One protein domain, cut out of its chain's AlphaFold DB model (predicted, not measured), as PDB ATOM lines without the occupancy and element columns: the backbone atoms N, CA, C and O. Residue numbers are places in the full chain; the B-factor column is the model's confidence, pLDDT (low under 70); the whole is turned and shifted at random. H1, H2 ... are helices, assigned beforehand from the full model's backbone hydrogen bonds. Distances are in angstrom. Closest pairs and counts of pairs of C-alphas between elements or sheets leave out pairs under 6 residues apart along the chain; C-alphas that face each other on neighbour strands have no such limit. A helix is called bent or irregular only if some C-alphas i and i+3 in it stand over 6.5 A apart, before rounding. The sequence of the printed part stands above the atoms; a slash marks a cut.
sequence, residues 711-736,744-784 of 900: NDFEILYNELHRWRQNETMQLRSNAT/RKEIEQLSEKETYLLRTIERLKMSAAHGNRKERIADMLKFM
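AT A GLANCE: This is residues 711 to 736 and 744 to 784 of the 900 residues of an uncharacterized protein of Albugo candida (UniProt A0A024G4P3). One long helix, H2, with a shorter helix, H1, side by side with part of its length and running opposite ways, makes a thin rod. The last stretch of H2, residues 766 to 784, sticks out beyond H1 as a single free arm. The printed part has 67 residues with two named helices, H1 then H2 along the chain, and no named strand; the class is all helix. The whole is extended, with a radius of gyration of the C-alphas of 18.3 A and spans of 66 by 17 by 9 A.

IN THESE COORDINATES: H2, the longest helix, covers residues 744 to 784 and is 59.1 A from first to last C-alpha. It begins with C-alpha 744 at (307.544, 245.142, 281.917) and ends with C-alpha 784 at (293.125, 249.301, 224.786). H1 covers residues 711 to 733 and is 32.6 A from first to last C-alpha, beginning with C-alpha 711 at (290.420, 246.259, 253.078). Neither helix is bent.

HOW THE PARTS SIT: H2 touches H1 with residues 746 to 765 alone, with 9 pairs of C-alphas within 8 A. The closest C-alphas of the two helices, those of Arg 724 and Glu 754, are 7.5 A apart. Their lines stand at a shallow tilt of 9 degrees, and they run opposite ways. Their centres are 17.6 A apart. Residues 766 to 784, which belong to H2, stand free. In H1 and H2 every pair of O i and N i+4 is within hydrogen-bond range.

THE WHOLE: The two C-alphas farthest apart, those of Thr 736 and Met 784, are 66.0 A apart. Without the stretch that stands free, the body has 48 residues and spans 39 by 17 by 9 A. The link from H1 to H2 runs across the cut: residues 737 to 743 are not printed, and C-alphas 736 and 744 are 13.8 A apart. The mean pLDDT of the printed part is 89.3, and residues 735 to 736 are under 70.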
ATOM      1  N   ASN A 711     291.300 246.978 252.157       89.31
ATOM      2  CA  ASN A 711     290.420 246.259 253.078       89.31
ATOM      3  C   ASN A 711     291.034 244.930 253.578       89.31
ATOM      4  O   ASN A 711     290.791 244.519 254.705       89.31
ATOM      5  N   ASP A 712     291.850 244.240 252.768       89.62
ATOM      6  CA  ASP A 712     292.552 243.025 253.224       89.62
ATOM      7  C   ASP A 712     293.592 243.355 254.295       89.62
ATOM      8  O   ASP A 712     293.716 242.639 255.286       89.62
ATOM      9  N   PHE A 713     294.321 244.458 254.109       91.69
ATOM     10  CA  PHE A 713     295.290 244.935 255.091       91.69
ATOM     11  C   PHE A 713     294.605 245.443 256.359       91.69
ATOM     12  O   PHE A 713     295.094 245.174 257.449       91.69
ATOM     13  N   GLU A 714     293.450 246.099 256.242       90.62
ATOM     14  CA  GLU A 714     292.639 246.509 257.391       90.62
ATOM     15  C   GLU A 714     292.209 245.309 258.250       90.62
ATOM     16  O   GLU A 714     292.311 245.359 259.475       90.62
ATOM     17  N   ILE A 715     291.819 244.189 257.627       89.38
ATOM     18  CA  ILE A 715     291.531 242.938 258.346       89.38
ATOM     19  C   ILE A 715     292.768 242.453 259.116       89.38
ATOM     20  O   ILE A 715     292.641 242.098 260.286       89.38
ATOM     21  N   LEU A 716     293.957 242.478 258.503       90.69
ATOM     22  CA  LEU A 716     295.202 242.064 259.164       90.69
ATOM     23  C   LEU A 716     295.596 242.994 260.321       90.69
ATOM     24  O   LEU A 716     295.993 242.503 261.375       90.69
ATOM     25  N   TYR A 717     295.455 244.315 260.164       93.06
ATOM     26  CA  TYR A 717     295.697 245.266 261.256       93.06
ATOM     27  C   TYR A 717     294.702 245.062 262.404       93.06
ATOM     28  O   TYR A 717     295.103 245.052 263.564       93.06
ATOM     29  N   ASN A 718     293.422 244.832 262.098       92.31
ATOM     30  CA  ASN A 718     292.395 244.562 263.103       92.31
ATOM     31  C   ASN A 718     292.637 243.236 263.839       92.31
ATOM     32  O   ASN A 718     292.446 243.161 265.053       92.31
ATOM     33  N   GLU A 719     293.067 242.186 263.136       90.62
ATOM     34  CA  GLU A 719     293.439 240.903 263.745       90.62
ATOM     35  C   GLU A 719     294.695 241.033 264.619       90.62
ATOM     36  O   GLU A 719     294.701 240.520 265.737       90.62
ATOM     37  N   LEU A 720     295.710 241.781 264.173       93.31
ATOM     38  CA  LEU A 720     296.902 242.084 264.970       93.31
ATOM     39  C   LEU A 720     296.551 242.890 266.227       93.31
ATOM     40  O   LEU A 720     297.026 242.579 267.317       93.31
ATOM     41  N   HIS A 721     295.675 243.885 266.089       93.31
ATOM     42  CA  HIS A 721     295.211 244.697 267.207       93.31
ATOM     43  C   HIS A 721     294.441 243.853 268.233       93.31
ATOM     44  O   HIS A 721     294.697 243.949 269.433       93.31
ATOM     45  N   ARG A 722     293.553 242.959 267.774       94.62
ATOM     46  CA  ARG A 722     292.850 241.999 268.643       94.62
ATOM     47  C   ARG A 722     293.802 241.011 269.309       94.62
ATOM     48  O   ARG A 722     293.643 240.739 270.494       94.62
ATOM     49  N   TRP A 723     294.784 240.483 268.578       94.00
ATOM     50  CA  TRP A 723     295.810 239.611 269.149       94.00
ATOM     51  C   TRP A 723     296.570 240.334 270.262       94.00
ATOM     52  O   TRP A 723     296.642 239.818 271.374       94.00
ATOM     53  N   ARG A 724     297.022 241.572 270.023       92.88
ATOM     54  CA  ARG A 724     297.683 242.379 271.053       92.88
ATOM     55  C   ARG A 724     296.781 242.592 272.267       92.88
ATOM     56  O   ARG A 724     297.239 242.384 273.385       92.88
ATOM     57  N   GLN A 725     295.513 242.958 272.084       92.00
ATOM     58  CA  GLN A 725     294.570 243.107 273.200       92.00
ATOM     59  C   GLN A 725     294.417 241.803 273.997       92.00
ATOM     60  O   GLN A 725     294.539 241.819 275.221       92.00
ATOM     61  N   ASN A 726     294.241 240.665 273.330       92.56
ATOM     62  CA  ASN A 726     294.102 239.375 274.004       92.56
ATOM     63  C   ASN A 726     295.372 238.994 274.782       92.56
ATOM     64  O   ASN A 726     295.275 238.602 275.939       92.56
ATOM     65  N   GLU A 727     296.557 239.188 274.203       88.69
ATOM     66  CA  GLU A 727     297.841 238.930 274.870       88.69
ATOM     67  C   GLU A 727     298.104 239.911 276.025       88.69
ATOM     68  O   GLU A 727     298.563 239.497 277.087       88.69
ATOM     69  N   THR A 728     297.752 241.206 275.887       86.50
ATOM     70  CA  THR A 728     297.791 242.150 277.029       86.50
ATOM     71  C   THR A 728     296.943 241.628 278.182       86.50
ATOM     72  O   THR A 728     297.342 241.731 279.339       86.50
ATOM     73  N   MET A 729     295.757 241.110 277.861       86.44
ATOM     74  CA  MET A 729     294.763 240.699 278.835       86.44
ATOM     75  C   MET A 729     295.199 239.404 279.515       86.44
ATOM     76  O   MET A 729     295.131 239.329 280.737       86.44
ATOM     77  N   GLN A 730     295.735 238.446 278.753       84.56
ATOM     78  CA  GLN A 730     296.299 237.205 279.279       84.56
ATOM     79  C   GLN A 730     297.492 237.470 280.203       84.56
ATOM     80  O   GLN A 730     297.484 237.003 281.342       84.56
ATOM     81  N   LEU A 731     298.457 238.295 279.779       82.00
ATOM     82  CA  LEU A 731     299.610 238.676 280.607       82.00
ATOM     83  C   LEU A 731     299.195 239.395 281.898       82.00
ATOM     84  O   LEU A 731     299.793 239.164 282.942       82.00
ATOM     85  N   ARG A 732     298.146 240.230 281.851       78.75
ATOM     86  CA  ARG A 732     297.586 240.903 283.037       78.75
ATOM     87  C   ARG A 732     296.798 239.963 283.951       78.75
ATOM     88  O   ARG A 732     296.775 240.185 285.156       78.75
ATOM     89  N   SER A 733     296.134 238.948 283.396       80.12
ATOM     90  CA  SER A 733     295.361 237.962 284.166       80.12
ATOM     91  C   SER A 733     296.216 236.850 284.780       80.12
ATOM     92  O   SER A 733     295.784 236.197 285.729       80.12
ATOM     93  N   ASN A 734     297.428 236.629 284.261       76.94
ATOM     94  CA  ASN A 734     298.345 235.609 284.755       76.94
ATOM     95  C   ASN A 734     298.901 235.999 286.135       76.94
ATOM     96  O   ASN A 734     299.852 236.767 286.258       76.94
ATOM     97  N   ALA A 735     298.330 235.414 287.192       61.03
ATOM     98  CA  ALA A 735     298.657 235.680 288.601       61.03
ATOM     99  C   ALA A 735     300.071 235.232 289.054       61.03
ATOM    100  O   ALA A 735     300.424 235.359 290.231       61.03
ATOM    101  N   THR A 736     300.873 234.673 288.147       62.38
ATOM    102  CA  THR A 736     302.232 234.165 288.392       62.38
ATOM    103  C   THR A 736     303.318 235.234 288.237       62.38
ATOM    104  O   THR A 736     304.379 235.094 288.839       62.38
ATOM    105  N   ARG A 744     306.976 244.159 282.857       82.88
ATOM    106  CA  ARG A 744     307.544 245.142 281.917       82.88
ATOM    107  C   ARG A 744     308.384 244.474 280.824       82.88
ATOM    108  O   ARG A 744     308.212 244.827 279.662       82.88
ATOM    109  N   LYS A 745     309.208 243.479 281.173       85.62
ATOM    110  CA  LYS A 745     310.005 242.701 280.205       85.62
ATOM    111  C   LYS A 745     309.127 241.892 279.244       85.62
ATOM    112  O   LYS A 745     309.386 241.878 278.048       85.62
ATOM    113  N   GLU A 746     308.063 241.261 279.736       84.81
ATOM    114  CA  GLU A 746     307.120 240.512 278.886       84.81
ATOM    115  C   GLU A 746     306.321 241.432 277.945       84.81
ATOM    116  O   GLU A 746     306.079 241.103 276.783       84.81
ATOM    117  N   ILE A 747     305.946 242.630 278.409       85.75
ATOM    118  CA  ILE A 747     305.304 243.648 277.562       85.75
ATOM    119  C   ILE A 747     306.268 244.164 276.487       85.75
ATOM    120  O   ILE A 747     305.839 244.366 275.350       85.75
ATOM    121  N   GLU A 748     307.543 244.362 276.826       87.38
ATOM    122  CA  GLU A 748     308.597 244.747 275.883       87.38
ATOM    123  C   GLU A 748     308.776 243.678 274.796       87.38
ATOM    124  O   GLU A 748     308.650 243.988 273.612       87.38
ATOM    125  N   GLN A 749     308.903 242.402 275.176       90.00
ATOM    126  CA  GLN A 749     308.961 241.285 274.224       90.00
ATOM    127  C   GLN A 749     307.709 241.192 273.340       90.00
ATOM    128  O   GLN A 749     307.792 240.852 272.156       90.00
ATOM    129  N   LEU A 750     306.524 241.479 273.883       91.44
ATOM    130  CA  LEU A 750     305.309 241.498 273.075       91.44
ATOM    131  C   LEU A 750     305.282 242.690 272.104       91.44
ATOM    132  O   LEU A 750     304.818 242.542 270.974       91.44
ATOM    133  N   SER A 751     305.811 243.848 272.507       91.25
ATOM    134  CA  SER A 751     305.977 245.002 271.619       91.25
ATOM    135  C   SER A 751     306.961 244.696 270.486       91.25
ATOM    136  O   SER A 751     306.676 244.994 269.326       91.25
ATOM    137  N   GLU A 752     308.064 243.998 270.762       93.44
ATOM    138  CA  GLU A 752     308.991 243.529 269.725       93.44
ATOM    139  C   GLU A 752     308.293 242.608 268.710       93.44
ATOM    140  O   GLU A 752     308.410 242.816 267.498       93.44
ATOM    141  N   LYS A 753     307.485 241.650 269.184       93.75
ATOM    142  CA  LYS A 753     306.671 240.771 268.322       93.75
ATOM    143  C   LYS A 753     305.660 241.562 267.481       93.75
ATOM    144  O   LYS A 753     305.511 241.288 266.289       93.75
ATOM    145  N   GLU A 754     305.005 242.567 268.062       94.06
ATOM    146  CA  GLU A 754     304.083 243.462 267.354       94.06
ATOM    147  C   GLU A 754     304.799 244.249 266.246       94.06
ATOM    148  O   GLU A 754     304.353 244.241 265.095       94.06
ATOM    149  N   THR A 755     305.950 244.862 266.541       93.56
ATOM    150  CA  THR A 755     306.725 245.597 265.526       93.56
ATOM    151  C   THR A 755     307.215 244.690 264.396       93.56
ATOM    152  O   THR A 755     307.210 245.102 263.233       93.56
ATOM    153  N   TYR A 756     307.588 243.442 264.693       95.69
ATOM    154  CA  TYR A 756     307.965 242.455 263.682       95.69
ATOM    155  C   TYR A 756     306.796 242.108 262.744       95.69
ATOM    156  O   TYR A 756     306.962 242.073 261.516       95.69
ATOM    157  N   LEU A 757     305.597 241.900 263.295       93.81
ATOM    158  CA  LEU A 757     304.392 241.627 262.508       93.81
ATOM    159  C   LEU A 757     303.977 242.845 261.670       93.81
ATOM    160  O   LEU A 757     303.698 242.682 260.483       93.81
ATOM    161  N   LEU A 758     304.044 244.063 262.217       94.50
ATOM    162  CA  LEU A 758     303.797 245.301 261.463       94.50
ATOM    163  C   LEU A 758     304.777 245.470 260.295       94.50
ATOM    164  O   LEU A 758     304.353 245.723 259.168       94.50
ATOM    165  N   ARG A 759     306.081 245.246 260.516       95.00
ATOM    166  CA  ARG A 759     307.092 245.257 259.439       95.00
ATOM    167  C   ARG A 759     306.790 244.213 258.363       95.00
ATOM    168  O   ARG A 759     306.997 244.462 257.174       95.00
ATOM    169  N   THR A 760     306.276 243.051 258.761       93.69
ATOM    170  CA  THR A 760     305.872 241.991 257.828       93.69
ATOM    171  C   THR A 760     304.656 242.405 256.997       93.69
ATOM    172  O   THR A 760     304.666 242.202 255.781       93.69
ATOM    173  N   ILE A 761     303.648 243.032 257.616       92.56
ATOM    174  CA  ILE A 761     302.472 243.585 256.925       92.56
ATOM    175  C   ILE A 761     302.896 244.672 255.928       92.56
ATOM    176  O   ILE A 761     302.457 244.640 254.779       92.56
ATOM    177  N   GLU A 762     303.812 245.570 256.298       92.69
ATOM    178  CA  GLU A 762     304.343 246.589 255.380       92.69
ATOM    179  C   GLU A 762     305.092 245.968 254.189       92.69
ATOM    180  O   GLU A 762     304.896 246.372 253.040       92.69
ATOM    181  N   ARG A 763     305.884 244.909 254.408       93.12
ATOM    182  CA  ARG A 763     306.519 244.164 253.307       93.12
ATOM    183  C   ARG A 763     305.481 243.534 252.371       93.12
ATOM    184  O   ARG A 763     305.651 243.580 251.149       93.12
ATOM    185  N   LEU A 764     304.409 242.960 252.922       92.56
ATOM    186  CA  LEU A 764     303.298 242.415 252.135       92.56
ATOM    187  C   LEU A 764     302.583 243.514 251.342       92.56
ATOM    188  O   LEU A 764     302.293 243.312 250.167       92.56
ATOM    189  N   LYS A 765     302.378 244.692 251.936       92.56
ATOM    190  CA  LYS A 765     301.779 245.865 251.288       92.56
ATOM    191  C   LYS A 765     302.616 246.372 250.119       92.56
ATOM    192  O   LYS A 765     302.069 246.622 249.047       92.56
ATOM    193  N   MET A 766     303.938 246.436 250.271       90.44
ATOM    194  CA  MET A 766     304.848 246.798 249.180       90.44
ATOM    195  C   MET A 766     304.849 245.760 248.051       90.44
ATOM    196  O   MET A 766     304.786 246.120 246.874       90.44
ATOM    197  N   SER A 767     304.860 244.469 248.396       90.94
ATOM    198  CA  SER A 767     304.759 243.375 247.419       90.94
ATOM    199  C   SER A 767     303.428 243.415 246.655       90.94
ATOM    200  O   SER A 767     303.408 243.351 245.423       90.94
ATOM    201  N   ALA A 768     302.318 243.623 247.369       91.25
ATOM    202  CA  ALA A 768     300.988 243.770 246.797       91.25
ATOM    203  C   ALA A 768     300.880 245.009 245.904       91.25
ATOM    204  O   ALA A 768     300.367 244.909 244.797       91.25
ATOM    205  N   ALA A 769     301.418 246.161 246.317       90.50
ATOM    206  CA  ALA A 769     301.440 247.370 245.495       90.50
ATOM    207  C   ALA A 769     302.207 247.150 244.180       90.50
ATOM    208  O   ALA A 769     301.749 247.566 243.113       90.50
ATOM    209  N   HIS A 770     303.341 246.444 244.233       89.62
ATOM    210  CA  HIS A 770     304.107 246.080 243.045       89.62
ATOM    211  C   HIS A 770     303.343 245.105 242.132       89.62
ATOM    212  O   HIS A 770     303.301 245.307 240.916       89.62
ATOM    213  N   GLY A 771     302.708 244.075 242.703       89.50
ATOM    214  CA  GLY A 771     301.871 243.119 241.970       89.50
ATOM    215  C   GLY A 771     300.647 243.776 241.326       89.50
ATOM    216  O   GLY A 771     300.434 243.638 240.125       89.50
ATOM    217  N   ASN A 772     299.910 244.576 242.093       91.38
ATOM    218  CA  ASN A 772     298.726 245.301 241.636       91.38
ATOM    219  C   ASN A 772     299.070 246.316 240.540       91.38
ATOM    220  O   ASN A 772     298.289 246.502 239.613       91.38
ATOM    221  N   ARG A 773     300.243 246.967 240.602       89.75
ATOM    222  CA  ARG A 773     300.702 247.854 239.523       89.75
ATOM    223  C   ARG A 773     300.924 247.083 238.220       89.75
ATOM    224  O   ARG A 773     300.517 247.567 237.170       89.75
ATOM    225  N   LYS A 774     301.542 245.897 238.278       89.81
ATOM    226  CA  LYS A 774     301.734 245.035 237.096       89.81
ATOM    227  C   LYS A 774     300.401 244.583 236.501       89.81
ATOM    228  O   LYS A 774     300.243 244.617 235.287       89.81
ATOM    229  N   GLU A 775     299.465 244.181 237.355       90.25
ATOM    230  CA  GLU A 775     298.123 243.746 236.958       90.25
ATOM    231  C   GLU A 775     297.332 244.896 236.325       90.25
ATOM    232  O   GLU A 775     296.834 244.749 235.215       90.25
ATOM    233  N   ARG A 776     297.368 246.091 236.930       90.50
ATOM    234  CA  ARG A 776     296.748 247.301 236.373       90.50
ATOM    235  C   ARG A 776     297.291 247.661 234.992       90.50
ATOM    236  O   ARG A 776     296.509 247.992 234.111       90.50
ATOM    237  N   ILE A 777     298.610 247.595 234.793       90.38
ATOM    238  CA  ILE A 777     299.219 247.846 233.477       90.38
ATOM    239  C   ILE A 777     298.738 246.800 232.461       90.38
ATOM    240  O   ILE A 777     298.391 247.153 231.339       90.38
ATOM    241  N   ALA A 778     298.674 245.523 232.846       90.56
ATOM    242  CA  ALA A 778     298.190 244.465 231.962       90.56
ATOM    243  C   ALA A 778     296.710 244.653 231.587       90.56
ATOM    244  O   ALA A 778     296.354 244.500 230.420       90.56
ATOM    245  N   ASP A 779     295.862 245.011 232.549       90.56
ATOM    246  CA  ASP A 779     294.438 245.262 232.315       90.56
ATOM    247  C   ASP A 779     294.223 246.502 231.448       90.56
ATOM    248  O   ASP A 779     293.421 246.466 230.520       90.56
ATOM    249  N   MET A 780     295.000 247.563 231.682       90.12
ATOM    250  CA  MET A 780     295.007 248.772 230.860       90.12
ATOM    251  C   MET A 780     295.346 248.460 229.396       90.12
ATOM    252  O   MET A 780     294.616 248.857 228.489       90.12
ATOM    253  N   LEU A 781     296.417 247.702 229.145       90.44
ATOM    254  CA  LEU A 781     296.822 247.334 227.785       90.44
ATOM    255  C   LEU A 781     295.801 246.405 227.112       90.44
ATOM    256  O   LEU A 781     295.456 246.605 225.948       90.44
ATOM    257  N   LYS A 782     295.247 245.429 227.845       91.44
ATOM    258  CA  LYS A 782     294.159 244.567 227.346       91.44
ATOM    259  C   LYS A 782     292.899 245.362 227.025       91.44
ATOM    260  O   LYS A 782     292.216 245.059 226.051       91.44
ATOM    261  N   PHE A 783     292.592 246.376 227.827       90.19
ATOM    262  CA  PHE A 783     291.458 247.257 227.602       90.19
ATOM    263  C   PHE A 783     291.630 248.081 226.322       90.19
ATOM    264  O   PHE A 783     290.685 248.171 225.545       90.19
ATOM    265  N   MET A 784     292.826 248.616 226.053       87.19
ATOM    266  CA  MET A 784     293.125 249.301 224.786       87.19
ATOM    267  C   MET A 784     293.049 248.352 223.577       87.19
ATOM    268  O   MET A 784     292.607 248.746 222.500       87.19
TER     269      MET A 784